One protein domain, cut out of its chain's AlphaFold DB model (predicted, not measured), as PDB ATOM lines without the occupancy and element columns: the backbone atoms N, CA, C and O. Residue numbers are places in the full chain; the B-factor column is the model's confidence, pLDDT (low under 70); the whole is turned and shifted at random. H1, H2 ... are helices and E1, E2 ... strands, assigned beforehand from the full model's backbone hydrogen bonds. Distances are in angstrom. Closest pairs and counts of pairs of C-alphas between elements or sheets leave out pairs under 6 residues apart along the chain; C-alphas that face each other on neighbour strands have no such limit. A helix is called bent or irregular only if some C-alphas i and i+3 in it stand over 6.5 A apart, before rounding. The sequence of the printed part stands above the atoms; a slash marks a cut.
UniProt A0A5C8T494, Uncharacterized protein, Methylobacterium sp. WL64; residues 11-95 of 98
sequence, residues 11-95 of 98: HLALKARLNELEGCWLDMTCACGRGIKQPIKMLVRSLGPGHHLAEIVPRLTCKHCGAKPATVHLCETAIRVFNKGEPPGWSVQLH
ATOM      1  N   HIS A  11     133.020 182.519 183.874       72.62
ATOM      2  CA  HIS A  11     134.254 183.014 184.487       72.62
ATOM      3  C   HIS A  11     135.152 181.905 185.044       72.62
ATOM      4  O   HIS A  11     136.372 182.032 184.982       72.62
ATOM      5  N   LEU A  12     134.564 180.834 185.583       78.25
ATOM      6  CA  LEU A  12     135.320 179.706 186.126       78.25
ATOM      7  C   LEU A  12     135.945 178.894 184.985       78.25
ATOM      8  O   LEU A  12     137.132 178.595 185.031       78.25
ATOM      9  N   ALA A  13     135.181 178.649 183.917       81.75
ATOM     10  CA  ALA A  13     135.662 177.959 182.722       81.75
ATOM     11  C   ALA A  13     136.823 178.699 182.033       81.75
ATOM     12  O   ALA A  13     137.776 178.073 181.583       81.75
ATOM     13  N   LEU A  14     136.770 180.034 181.960       83.31
ATOM     14  CA  LEU A  14     137.835 180.832 181.340       83.31
ATOM     15  C   LEU A  14     139.124 180.862 182.173       83.31
ATOM     16  O   LEU A  14     140.213 180.937 181.604       83.31
ATOM     17  N   LYS A  15     139.004 180.795 183.504       87.00
ATOM     18  CA  LYS A  15     140.140 180.746 184.436       87.00
ATOM     19  C   LYS A  15     140.702 179.342 184.645       87.00
ATOM     20  O   LYS A  15     141.762 179.229 185.243       87.00
ATOM     21  N   ALA A  16     140.012 178.301 184.188       87.50
ATOM     22  CA  ALA A  16     140.503 176.936 184.276       87.50
ATOM     23  C   ALA A  16     141.656 176.705 183.291       87.50
ATOM     24  O   ALA A  16     141.683 177.246 182.173       87.50
ATOM     25  N   ARG A  17     142.613 175.887 183.718       90.56
ATOM     26  CA  ARG A  17     143.701 175.393 182.878       90.56
ATOM     27  C   ARG A  17     143.201 174.285 181.966       90.56
ATOM     28  O   ARG A  17     142.219 173.601 182.247       90.56
ATOM     29  N   LEU A  18     143.906 174.082 180.860       90.19
ATOM     30  CA  LEU A  18     143.538 173.051 179.899       90.19
ATOM     31  C   LEU A  18     143.555 171.638 180.503       90.19
ATOM     32  O   LEU A  18     142.692 170.837 180.155       90.19
ATOM     33  N   ASN A  19     144.499 171.330 181.396       90.81
ATOM     34  CA  ASN A  19     144.578 170.008 182.027       90.81
ATOM     35  C   ASN A  19     143.367 169.692 182.922       90.81
ATOM     36  O   ASN A  19     142.903 168.556 182.959       90.81
ATOM     37  N   GLU A  20     142.813 170.702 183.594       88.88
ATOM     38  CA  GLU A  20     141.600 170.580 184.419       88.88
ATOM     39  C   GLU A  20     140.357 170.260 183.575       88.88
ATOM     40  O   GLU A  20     139.352 169.767 184.082       88.88
ATOM     41  N   LEU A  21     140.435 170.515 182.268       88.50
ATOM     42  CA  LEU A  21     139.331 170.394 181.326       88.50
ATOM     43  C   LEU A  21     139.578 169.337 180.245       88.50
ATOM     44  O   LEU A  21     138.853 169.316 179.256       88.50
ATOM     45  N   GLU A  22     140.545 168.429 180.405       86.62
ATOM     46  CA  GLU A  22     140.891 167.413 179.390       86.62
ATOM     47  C   GLU A  22     139.728 166.515 178.954       86.62
ATOM     48  O   GLU A  22     139.706 166.050 177.808       86.62
ATOM     49  N   GLY A  23     138.756 166.300 179.846       86.19
ATOM     50  CA  GLY A  23     137.521 165.570 179.554       86.19
ATOM     51  C   GLY A  23     136.504 166.356 178.717       86.19
ATOM     52  O   GLY A  23     135.598 165.753 178.152       86.19
ATOM     53  N   CYS A  24     136.666 167.676 178.603       89.00
ATOM     54  CA  CYS A  24     135.735 168.574 177.928       89.00
ATOM     55  C   CYS A  24     136.074 168.787 176.443       89.00
ATOM     56  O   CYS A  24     137.136 168.418 175.921       89.00
ATOM     57  N   TRP A  25     135.148 169.444 175.753       90.62
ATOM     58  CA  TRP A  25     135.197 169.745 174.328       90.62
ATOM     59  C   TRP A  25     134.928 171.218 174.059       90.62
ATOM     60  O   TRP A  25     134.137 171.851 174.751       90.62
ATOM     61  N   LEU A  26     135.543 171.746 173.007       89.12
ATOM     62  CA  LEU A  26     135.177 173.025 172.419       89.12
ATOM     63  C   LEU A  26     134.331 172.800 171.180       89.12
ATOM     64  O   LEU A  26     134.794 172.175 170.225       89.12
ATOM     65  N   ASP A  27     133.119 173.338 171.190       88.94
ATOM     66  CA  ASP A  27     132.273 173.452 170.009       88.94
ATOM     67  C   ASP A  27     132.336 174.890 169.492       88.94
ATOM     68  O   ASP A  27     132.015 175.845 170.203       88.94
ATOM     69  N   MET A  28     132.823 175.056 168.269       87.38
ATOM     70  CA  MET A  28     133.061 176.353 167.656       87.38
ATOM     71  C   MET A  28     132.266 176.453 166.370       87.38
ATOM     72  O   MET A  28     132.453 175.632 165.475       87.38
ATOM     73  N   THR A  29     131.461 177.500 166.223       87.25
ATOM     74  CA  THR A  29     130.814 177.810 164.943       87.25
ATOM     75  C   THR A  29     131.448 179.050 164.349       87.25
ATOM     76  O   THR A  29     131.503 180.105 164.976       87.25
ATOM     77  N   CYS A  30     131.953 178.933 163.127       85.69
ATOM     78  CA  CYS A  30     132.454 180.069 162.371       85.69
ATOM     79  C   CYS A  30     131.327 180.752 161.583       85.69
ATOM     80  O   CYS A  30     130.397 180.089 161.126       85.69
ATOM     81  N   ALA A  31     131.462 182.059 161.344       83.00
ATOM     82  CA  ALA A  31     130.555 182.840 160.502       83.00
ATOM     83  C   ALA A  31     130.426 182.297 159.062       83.00
ATOM     84  O   ALA A  31     129.404 182.508 158.422       83.00
ATOM     85  N   CYS A  32     131.413 181.542 158.562       84.81
ATOM     86  CA  CYS A  32     131.320 180.857 157.267       84.81
ATOM     87  C   CYS A  32     130.446 179.583 157.286       84.81
ATOM     88  O   CYS A  32     130.438 178.832 156.315       84.81
ATOM     89  N   GLY A  33     129.766 179.294 158.401       82.50
ATOM     90  CA  GLY A  33     128.876 178.140 158.567       82.50
ATOM     91  C   GLY A  33     129.578 176.840 158.965       82.50
ATOM     92  O   GLY A  33     128.916 175.827 159.179       82.50
ATOM     93  N   ARG A  34     130.913 176.832 159.097       82.75
ATOM     94  CA  ARG A  34     131.647 175.640 159.548       82.75
ATOM     95  C   ARG A  34     131.654 175.525 161.069       82.75
ATOM     96  O   ARG A  34     132.159 176.411 161.757       82.75
ATOM     97  N   GLY A  35     131.167 174.388 161.556       83.31
ATOM     98  CA  GLY A  35     131.338 173.935 162.933       83.31
ATOM     99  C   GLY A  35     132.611 173.102 163.093       83.31
ATOM    100  O   GLY A  35     132.918 172.266 162.242       83.31
ATOM    101  N   ILE A  36     133.353 173.311 164.176       83.94
ATOM    102  CA  ILE A  36     134.523 172.511 164.547       83.94
ATOM    103  C   ILE A  36     134.359 172.080 165.998       83.94
ATOM    104  O   ILE A  36     134.172 172.914 166.879       83.94
ATOM    105  N   LYS A  37     134.501 170.776 166.242       86.31
ATOM    106  CA  LYS A  37     134.535 170.196 167.586       86.31
ATOM    107  C   LYS A  37     135.959 169.787 167.900       86.31
ATOM    108  O   LYS A  37     136.529 168.960 167.189       86.31
ATOM    109  N   GLN A  38     136.533 170.370 168.941       87.81
ATOM    110  CA  GLN A  38     137.915 170.132 169.327       87.81
ATOM    111  C   GLN A  38     137.987 169.668 170.783       87.81
ATOM    112  O   GLN A  38     137.615 170.430 171.673       87.81
ATOM    113  N   PRO A  39     138.465 168.446 171.059       89.69
ATOM    114  CA  PRO A  39     138.607 167.982 172.431       89.69
ATOM    115  C   PRO A  39     139.758 168.724 173.122       89.69
ATOM    116  O   PRO A  39     140.833 168.895 172.534       89.69
ATOM    117  N   ILE A  40     139.568 169.130 174.380       90.56
ATOM    118  CA  ILE A  40     140.565 169.911 175.130       90.56
ATOM    119  C   ILE A  40     141.886 169.145 175.279       90.56
ATOM    120  O   ILE A  40     142.950 169.737 175.107       90.56
ATOM    121  N   LYS A  41     141.854 167.819 175.462       89.12
ATOM    122  CA  LYS A  41     143.073 166.987 175.483       89.12
ATOM    123  C   LYS A  41     143.978 167.167 174.255       89.12
ATOM    124  O   LYS A  41     145.192 167.024 174.355       89.12
ATOM    125  N   MET A  42     143.426 167.491 173.081       89.31
ATOM    126  CA  MET A  42     144.251 167.782 171.901       89.31
ATOM    127  C   MET A  42     144.917 169.157 171.993       89.31
ATOM    128  O   MET A  42     146.049 169.309 171.534       89.31
ATOM    129  N   LEU A  43     144.251 170.135 172.613       89.50
ATOM    130  CA  LEU A  43     144.857 171.429 172.921       89.50
ATOM    131  C   LEU A  43     145.962 171.286 173.967       89.50
ATOM    132  O   LEU A  43     147.028 171.849 173.755       89.50
ATOM    133  N   VAL A  44     145.771 170.467 175.009       91.69
ATOM    134  CA  VAL A  44     146.834 170.149 175.983       91.69
ATOM    135  C   VAL A  44     148.061 169.578 175.283       91.69
ATOM    136  O   VAL A  44     149.172 170.042 175.515       91.69
ATOM    137  N   ARG A  45     147.873 168.612 174.377       90.25
ATOM    138  CA  ARG A  45     148.989 168.019 173.623       90.25
ATOM    139  C   ARG A  45     149.694 169.012 172.695       90.25
ATOM    140  O   ARG A  45     150.865 168.806 172.401       90.25
ATOM    141  N   SER A  46     148.994 170.040 172.216       89.38
ATOM    142  CA  SER A  46     149.535 170.992 171.233       89.38
ATOM    143  C   SER A  46     150.153 172.238 171.871       89.38
ATOM    144  O   SER A  46     151.147 172.746 171.370       89.38
ATOM    145  N   LEU A  47     149.547 172.749 172.943       89.81
ATOM    146  CA  LEU A  47     149.924 174.003 173.606       89.81
ATOM    147  C   LEU A  47     150.608 173.765 174.957       89.81
ATOM    148  O   LEU A  47     151.341 174.622 175.426       89.81
ATOM    149  N   GLY A  48     150.384 172.609 175.578       90.19
ATOM    150  CA  GLY A  48     150.813 172.298 176.938       90.19
ATOM    151  C   GLY A  48     149.669 172.412 177.961       90.19
ATOM    152  O   GLY A  48     148.686 173.121 177.734       90.19
ATOM    153  N   PRO A  49     149.779 171.720 179.109       90.31
ATOM    154  CA  PRO A  49     148.703 171.612 180.103       90.31
ATOM    155  C   PRO A  49     148.434 172.897 180.900       90.31
ATOM    156  O   PRO A  49     147.338 173.066 181.425       90.31
ATOM    157  N   GLY A  50     149.424 173.788 181.017       90.19
ATOM    158  CA  GLY A  50     149.386 174.936 181.933       90.19
ATOM    159  C   GLY A  50     148.659 176.180 181.421       90.19
ATOM    160  O   GLY A  50     148.516 177.133 182.182       90.19
ATOM    161  N   HIS A  51     148.222 176.197 180.159       91.19
ATOM    162  CA  HIS A  51     147.531 177.352 179.586       91.19
ATOM    163  C   HIS A  51     146.089 177.456 180.069       91.19
ATOM    164  O   HIS A  51     145.400 176.443 180.205       91.19
ATOM    165  N   HIS A  52     145.620 178.685 180.260       90.25
ATOM    166  CA  HIS A  52     144.227 178.953 180.592       90.25
ATOM    167  C   HIS A  52     143.382 179.111 179.333       90.25
ATOM    168  O   HIS A  52     143.838 179.589 178.289       90.25
ATOM    169  N   LEU A  53     142.101 178.773 179.446       88.12
ATOM    170  CA  LEU A  53     141.157 178.929 178.344       88.12
ATOM    171  C   LEU A  53     140.990 180.391 177.908       88.12
ATOM    172  O   LEU A  53     140.896 180.654 176.708       88.12
ATOM    173  N   ALA A  54     141.056 181.342 178.843       88.00
ATOM    174  CA  ALA A  54     141.051 182.777 178.550       88.00
ATOM    175  C   ALA A  54     142.177 183.216 177.596       88.00
ATOM    176  O   ALA A  54     141.987 184.145 176.817       88.00
ATOM    177  N   GLU A  55     143.329 182.543 177.612       89.12
ATOM    178  CA  GLU A  55     144.459 182.864 176.730       89.12
ATOM    179  C   GLU A  55     144.268 182.289 175.320       89.12
ATOM    180  O   GLU A  55     144.833 182.790 174.345       89.12
ATOM    181  N   ILE A  56     143.471 181.225 175.208       88.62
ATOM    182  CA  ILE A  56     143.306 180.440 173.985       88.62
ATOM    183  C   ILE A  56     142.111 180.933 173.181       88.62
ATOM    184  O   ILE A  56     142.250 181.132 171.976       88.62
ATOM    185  N   VAL A  57     140.960 181.170 173.825       87.81
ATOM    186  CA  VAL A  57     139.710 181.580 173.154       87.81
ATOM    187  C   VAL A  57     139.911 182.764 172.198       87.81
ATOM    188  O   VAL A  57     139.480 182.657 171.049       87.81
ATOM    189  N   PRO A  58     140.618 183.851 172.574       87.19
ATOM    190  CA  PRO A  58     140.827 184.995 171.682       87.19
ATOM    191  C   PRO A  58     141.711 184.693 170.461       87.19
ATOM    192  O   PRO A  58     141.668 185.439 169.480       87.19
ATOM    193  N   ARG A  59     142.524 183.627 170.525       87.56
ATOM    194  CA  ARG A  59     143.470 183.201 169.480       87.56
ATOM    195  C   ARG A  59     142.871 182.174 168.517       87.56
ATOM    196  O   ARG A  59     143.490 181.861 167.500       87.56
ATOM    197  N   LEU A  60     141.693 181.630 168.825       86.62
ATOM    198  CA  LEU A  60     141.022 180.668 167.958       86.62
ATOM    199  C   LEU A  60     140.615 181.340 166.644       86.62
ATOM    200  O   LEU A  60     140.015 182.413 166.622       86.62
ATOM    201  N   THR A  61     140.927 180.673 165.538       87.44
ATOM    202  CA  THR A  61     140.592 181.110 164.181       87.44
ATOM    203  C   THR A  61     140.068 179.932 163.373       87.44
ATOM    204  O   THR A  61     140.427 178.770 163.592       87.44
ATOM    205  N   CYS A  62     139.175 180.213 162.430       85.12
ATOM    206  CA  CYS A  62     138.691 179.207 161.505       85.12
ATOM    207  C   CYS A  62     139.808 178.822 160.532       85.12
ATOM    208  O   CYS A  62     140.251 179.650 159.742       85.12
ATOM    209  N   LYS A  63     140.191 177.542 160.491       83.06
ATOM    210  CA  LYS A  63     141.194 177.046 159.527       83.06
ATOM    211  C   LYS A  63     140.779 177.190 158.057       83.06
ATOM    212  O   LYS A  63     141.613 177.016 157.182       83.06
ATOM    213  N   HIS A  64     139.498 177.451 157.778       85.50
ATOM    214  CA  HIS A  64     138.994 177.591 156.413       85.50
ATOM    215  C   HIS A  64     138.961 179.041 155.923       85.50
ATOM    216  O   HIS A  64     139.417 179.307 154.822       85.50
ATOM    217  N   CYS A  65     138.417 179.967 156.721       88.12
ATOM    218  CA  CYS A  65     138.259 181.369 156.312       88.12
ATOM    219  C   CYS A  65     139.137 182.357 157.096       88.12
ATOM    220  O   CYS A  65     139.089 183.550 156.829       88.12
ATOM    221  N   GLY A  66     139.898 181.900 158.095       85.06
ATOM    222  CA  GLY A  66     140.765 182.738 158.931       85.06
ATOM    223  C   GLY A  66     140.038 183.611 159.962       85.06
ATOM    224  O   GLY A  66     140.661 184.057 160.922       85.06
ATOM    225  N   ALA A  67     138.726 183.826 159.822       86.56
ATOM    226  CA  ALA A  67     137.947 184.632 160.759       86.56
ATOM    227  C   ALA A  67     137.865 183.998 162.158       86.56
ATOM    228  O   ALA A  67     137.961 182.774 162.324       86.56
ATOM    229  N   LYS A  68     137.632 184.837 163.173       86.88
ATOM    230  CA  LYS A  68     137.332 184.372 164.532       86.88
ATOM    231  C   LYS A  68     136.036 183.544 164.530       86.88
ATOM    232  O   LYS A  68     135.112 183.864 163.773       86.88
ATOM    233  N   PRO A  69     135.943 182.476 165.339       85.94
ATOM    234  CA  PRO A  69     134.681 181.783 165.558       85.94
ATOM    235  C   PRO A  69     133.605 182.774 166.015       85.94
ATOM    236  O   PRO A  69     133.864 183.615 166.872       85.94
ATOM    237  N   ALA A  70     132.407 182.673 165.441       85.12
ATOM    238  CA  ALA A  70     131.254 183.466 165.854       85.12
ATOM    239  C   ALA A  70     130.749 183.016 167.233       85.12
ATOM    240  O   ALA A  70     130.318 183.835 168.039       85.12
ATOM    241  N   THR A  71     130.842 181.715 167.520       85.81
ATOM    242  CA  THR A  71     130.561 181.158 168.844       85.81
ATOM    243  C   THR A  71     131.635 180.159 169.247       85.81
ATOM    244  O   THR A  71     132.192 179.443 168.409       85.81
ATOM    245  N   VAL A  72     131.917 180.112 170.547       88.62
ATOM    246  CA  VAL A  72     132.765 179.107 171.187       88.62
ATOM    247  C   VAL A  72     132.019 178.622 172.422       88.62
ATOM    248  O   VAL A  72     131.614 179.430 173.252       88.62
ATOM    249  N   HIS A  73     131.822 177.319 172.543       88.62
ATOM    250  CA  HIS A  73     131.180 176.689 173.688       88.62
ATOM    251  C   HIS A  73     132.128 175.672 174.304       88.62
ATOM    252  O   HIS A  73     132.712 174.868 173.583       88.62
ATOM    253  N   LEU A  74     132.260 175.692 175.628       89.06
ATOM    254  CA  LEU A  74     132.817 174.573 176.377       89.06
ATOM    255  C   LEU A  74     131.678 173.604 176.690       89.06
ATOM    256  O   LEU A  74     130.658 173.995 177.259       89.06
ATOM    257  N   CYS A  75     131.861 172.354 176.304       87.62
ATOM    258  CA  CYS A  75     130.879 171.292 176.423       87.62
ATOM    259  C   CYS A  75     131.488 170.126 177.191       87.62
ATOM    260  O   CYS A  75     132.671 169.819 177.033       87.62
ATOM    261  N   GLU A  76     130.661 169.431 177.961       83.75
ATOM    262  CA  GLU A  76     131.058 168.185 178.617       83.75
ATOM    263  C   GLU A  76     131.468 167.111 177.601       83.75
ATOM    264  O   GLU A  76     132.485 166.442 177.752       83.75
ATOM    265  N   THR A  77     130.703 166.979 176.514       75.19
ATOM    266  CA  THR A  77     130.916 165.968 175.475       75.19
ATOM    267  C   THR A  77     130.913 166.588 174.078       75.19
ATOM    268  O   THR A  77     130.408 167.693 173.855       75.19
ATOM    269  N   ALA A  78     131.478 165.868 173.102       66.69
ATOM    270  CA  ALA A  78     131.331 166.208 171.692       66.69
ATOM    271  C   ALA A  78     129.852 166.112 171.311       66.69
ATOM    272  O   ALA A  78     129.332 165.012 171.111       66.69
ATOM    273  N   ILE A  79     129.162 167.245 171.186       64.75
ATOM    274  CA  ILE A  79     127.756 167.246 170.779       64.75
ATOM    275  C   ILE A  79     127.653 166.519 169.431       64.75
ATOM    276  O   ILE A  79     128.246 166.951 168.453       64.75
ATOM    277  N   ARG A  80     126.904 165.413 169.373       51.16
ATOM    278  CA  ARG A  80     126.702 164.505 168.222       51.16
ATOM    279  C   ARG A  80     127.929 163.692 167.794       51.16
ATOM    280  O   ARG A  80     128.596 164.015 166.808       51.16
ATOM    281  N   VAL A  81     128.094 162.534 168.430       48.03
ATOM    282  CA  VAL A  81     128.412 161.307 167.685       48.03
ATOM    283  C   VAL A  81     127.214 161.044 166.767       48.03
ATOM    284  O   VAL A  81     126.083 160.985 167.251       48.03
ATOM    285  N   PHE A  82     127.415 160.959 165.451       41.16
ATOM    286  CA  PHE A  82     126.327 160.675 164.507       41.16
ATOM    287  C   PHE A  82     125.582 159.400 164.969       41.16
ATOM    288  O   PHE A  82     126.199 158.348 165.107       41.16
ATOM    289  N   ASN A  83     124.283 159.514 165.276       46.12
ATOM    290  CA  ASN A  83     123.384 158.442 165.746       46.12
ATOM    291  C   ASN A  83     123.692 157.723 167.083       46.12
ATOM    292  O   ASN A  83     123.008 156.744 167.375       46.12
ATOM    293  N   LYS A  84     124.653 158.153 167.919       46.34
ATOM    294  CA  LYS A  84     124.988 157.432 169.175       46.34
ATOM    295  C   LYS A  84     125.496 158.318 170.321       46.34
ATOM    296  O   LYS A  84     126.576 158.076 170.853       46.34
ATOM    297  N   GLY A  85     124.764 159.352 170.716       52.94
ATOM    298  CA  GLY A  85     125.167 160.114 171.897       52.94
ATOM    299  C   GLY A  85     124.036 160.915 172.503       52.94
ATOM    300  O   GLY A  85     123.330 161.622 171.784       52.94
ATOM    301  N   GLU A  86     123.901 160.805 173.821       53.28
ATOM    302  CA  GLU A  86     123.114 161.727 174.632       53.28
ATOM    303  C   GLU A  86     123.621 163.165 174.388       53.28
ATOM    304  O   GLU A  86     124.825 163.360 174.151       53.28
ATOM    305  N   PRO A  87     122.740 164.184 174.361       56.19
ATOM    306  CA  PRO A  87     123.186 165.577 174.364       56.19
ATOM    307  C   PRO A  87     124.152 165.810 175.539       56.19
ATOM    308  O   PRO A  87     124.048 165.110 176.546       56.19
ATOM    309  N   PRO A  88     125.098 166.763 175.440       61.22
ATOM    310  CA  PRO A  88     125.974 167.050 176.573       61.22
ATOM    311  C   PRO A  88     125.114 167.400 177.791       61.22
ATOM    312  O   PRO A  88     124.129 168.136 177.646       61.22
ATOM    313  N   GLY A  89     125.484 166.916 178.980       66.81
ATOM    314  CA  GLY A  89     124.769 167.255 180.209       66.81
ATOM    315  C   GLY A  89     124.736 168.768 180.430       66.81
ATOM    316  O   GLY A  89     123.740 169.310 180.913       66.81
ATOM    317  N   TRP A  90     125.784 169.473 179.980       77.38
ATOM    318  CA  TRP A  90     125.869 170.931 179.980       77.38
ATOM    319  C   TRP A  90     126.751 171.492 178.849       77.38
ATOM    320  O   TRP A  90     127.668 170.849 178.334       77.38
ATOM    321  N   SER A  91     126.487 172.750 178.481       82.69
ATOM    322  CA  SER A  91     127.391 173.577 177.674       82.69
ATOM    323  C   SER A  91     127.374 175.022 178.171       82.69
ATOM    324  O   SER A  91     126.353 175.506 178.670       82.69
ATOM    325  N   VAL A  92     128.503 175.713 178.041       85.00
ATOM    326  CA  VAL A  92     128.650 177.126 178.404       85.00
ATOM    327  C   VAL A  92     129.293 177.886 177.252       85.00
ATOM    328  O   VAL A  92     130.336 177.486 176.736       85.00
ATOM    329  N   GLN A  93     128.660 178.976 176.819       85.94
ATOM    330  CA  GLN A  93     129.235 179.832 175.788       85.94
ATOM    331  C   GLN A  93     130.368 180.660 176.395       85.94
ATOM    332  O   GLN A  93     130.177 181.373 177.380       85.94
ATOM    333  N   LEU A  94     131.547 180.561 175.796       84.81
ATOM    334  CA  LEU A  94     132.727 181.313 176.176       84.81
ATOM    335  C   LEU A  94     132.744 182.606 175.376       84.81
ATOM    336  O   LEU A  94     132.841 182.593 174.148       84.81
ATOM    337  N   HIS A  95     132.625 183.728 176.074       76.12
ATOM    338  CA  HIS A  95     132.836 185.043 175.486       76.12
ATOM    339  C   HIS A  95     134.247 185.479 175.883       76.12
ATOM    340  O   HIS A  95     134.621 185.283 177.043       76.12
TER     341      HIS A  95
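Overview. This is residues 11 to 95 of the 98 residues of an uncharacterized protein of Methylobacterium sp. WL64 (UniProt A0A5C8T494). A small twisted sheet of four antiparallel strands forms a wall, and three short helices gather loosely to one side of it: H2 and H3 reach it only with grazing contact, and H1 packs on H3. Away from these helices, a long loop, residues 76 to 90, swings out before the last strand, E4, returns to the sheet's edge. The printed part has 85 residues, with named elements in the order H1, E1, E2, H2, H3, E3, E4; the class is mixed, helices and strands, with under half of the residues in named elements. The sheet's order is E2, E1, E3, E4. The whole is compact, with a radius of gyration of the C-alphas of 12.4 A, and rounded, spanning 34 by 30 by 24 A.

Along the chain. In the sheet, E2 is residues 35 to 39, 13.4 A from first to last C-alpha; E1 is residues 25 to 30, 16.0 A; E3 is residues 69 to 75, 15.6 A; and E4 is residues 91 to 93, its C-alpha 93 at (129.235, 179.832, 175.788). H2 is residues 40 to 47, 10.3 A, and H3 is residues 53 to 59, 10.1 A. H1, residues 11 to 15, begins with C-alpha 11 at (134.254, 183.014, 184.487). H3 is irregular, but only just: C-alphas 55 and 58 are 6.6 A apart.

Arrangement. From edge to edge of the sheet the strands' lines turn by 63 degrees. E1 and E3, the inner strands, are antiparallel at 163 degrees, with N 27 and O 73 within hydrogen-bond range at 2.9 A. E1 and E2 form a hairpin at 159 degrees, with N 38 and O 26 at 2.8 A. E3 and E4 form a hairpin at 148 degrees, with N 74 and O 92 at 2.9 A. E2, H2, H3 and E3 make a split strand-helix-strand unit, two strands running the same way with E1 between them in the sheet; its crossover is right-handed. H2 only grazes the sheet with residues 40 to 43; the closest C-alphas of H2 and E1, those of Ile 40 and Trp 25, are 5.4 A apart. H3 only grazes it with residues 53 to 59; the closest C-alphas of H3 and E3, those of Val 57 and Val 72, are 7.6 A apart. H1 touches H3, the C-alphas of Leu 14 and Ala 54 being closest at 4.7 A. H2 is apart from H1 and H3. Every O i to N i+4 pair is within hydrogen-bond range in H1 and H2; in H3 it is 1 of 3, beside 2 of 4 O i to N i+3 pairs.

Size, cuts and confidence. The two C-alphas farthest apart, those of Gly 50 and Asn 83, are 34.8 A apart. The printed part has no cut. The link from E3 to E4 is long, with 15 residues. Mean pLDDT of the printed part is 82.0, and residues 78 to 89 are under 70.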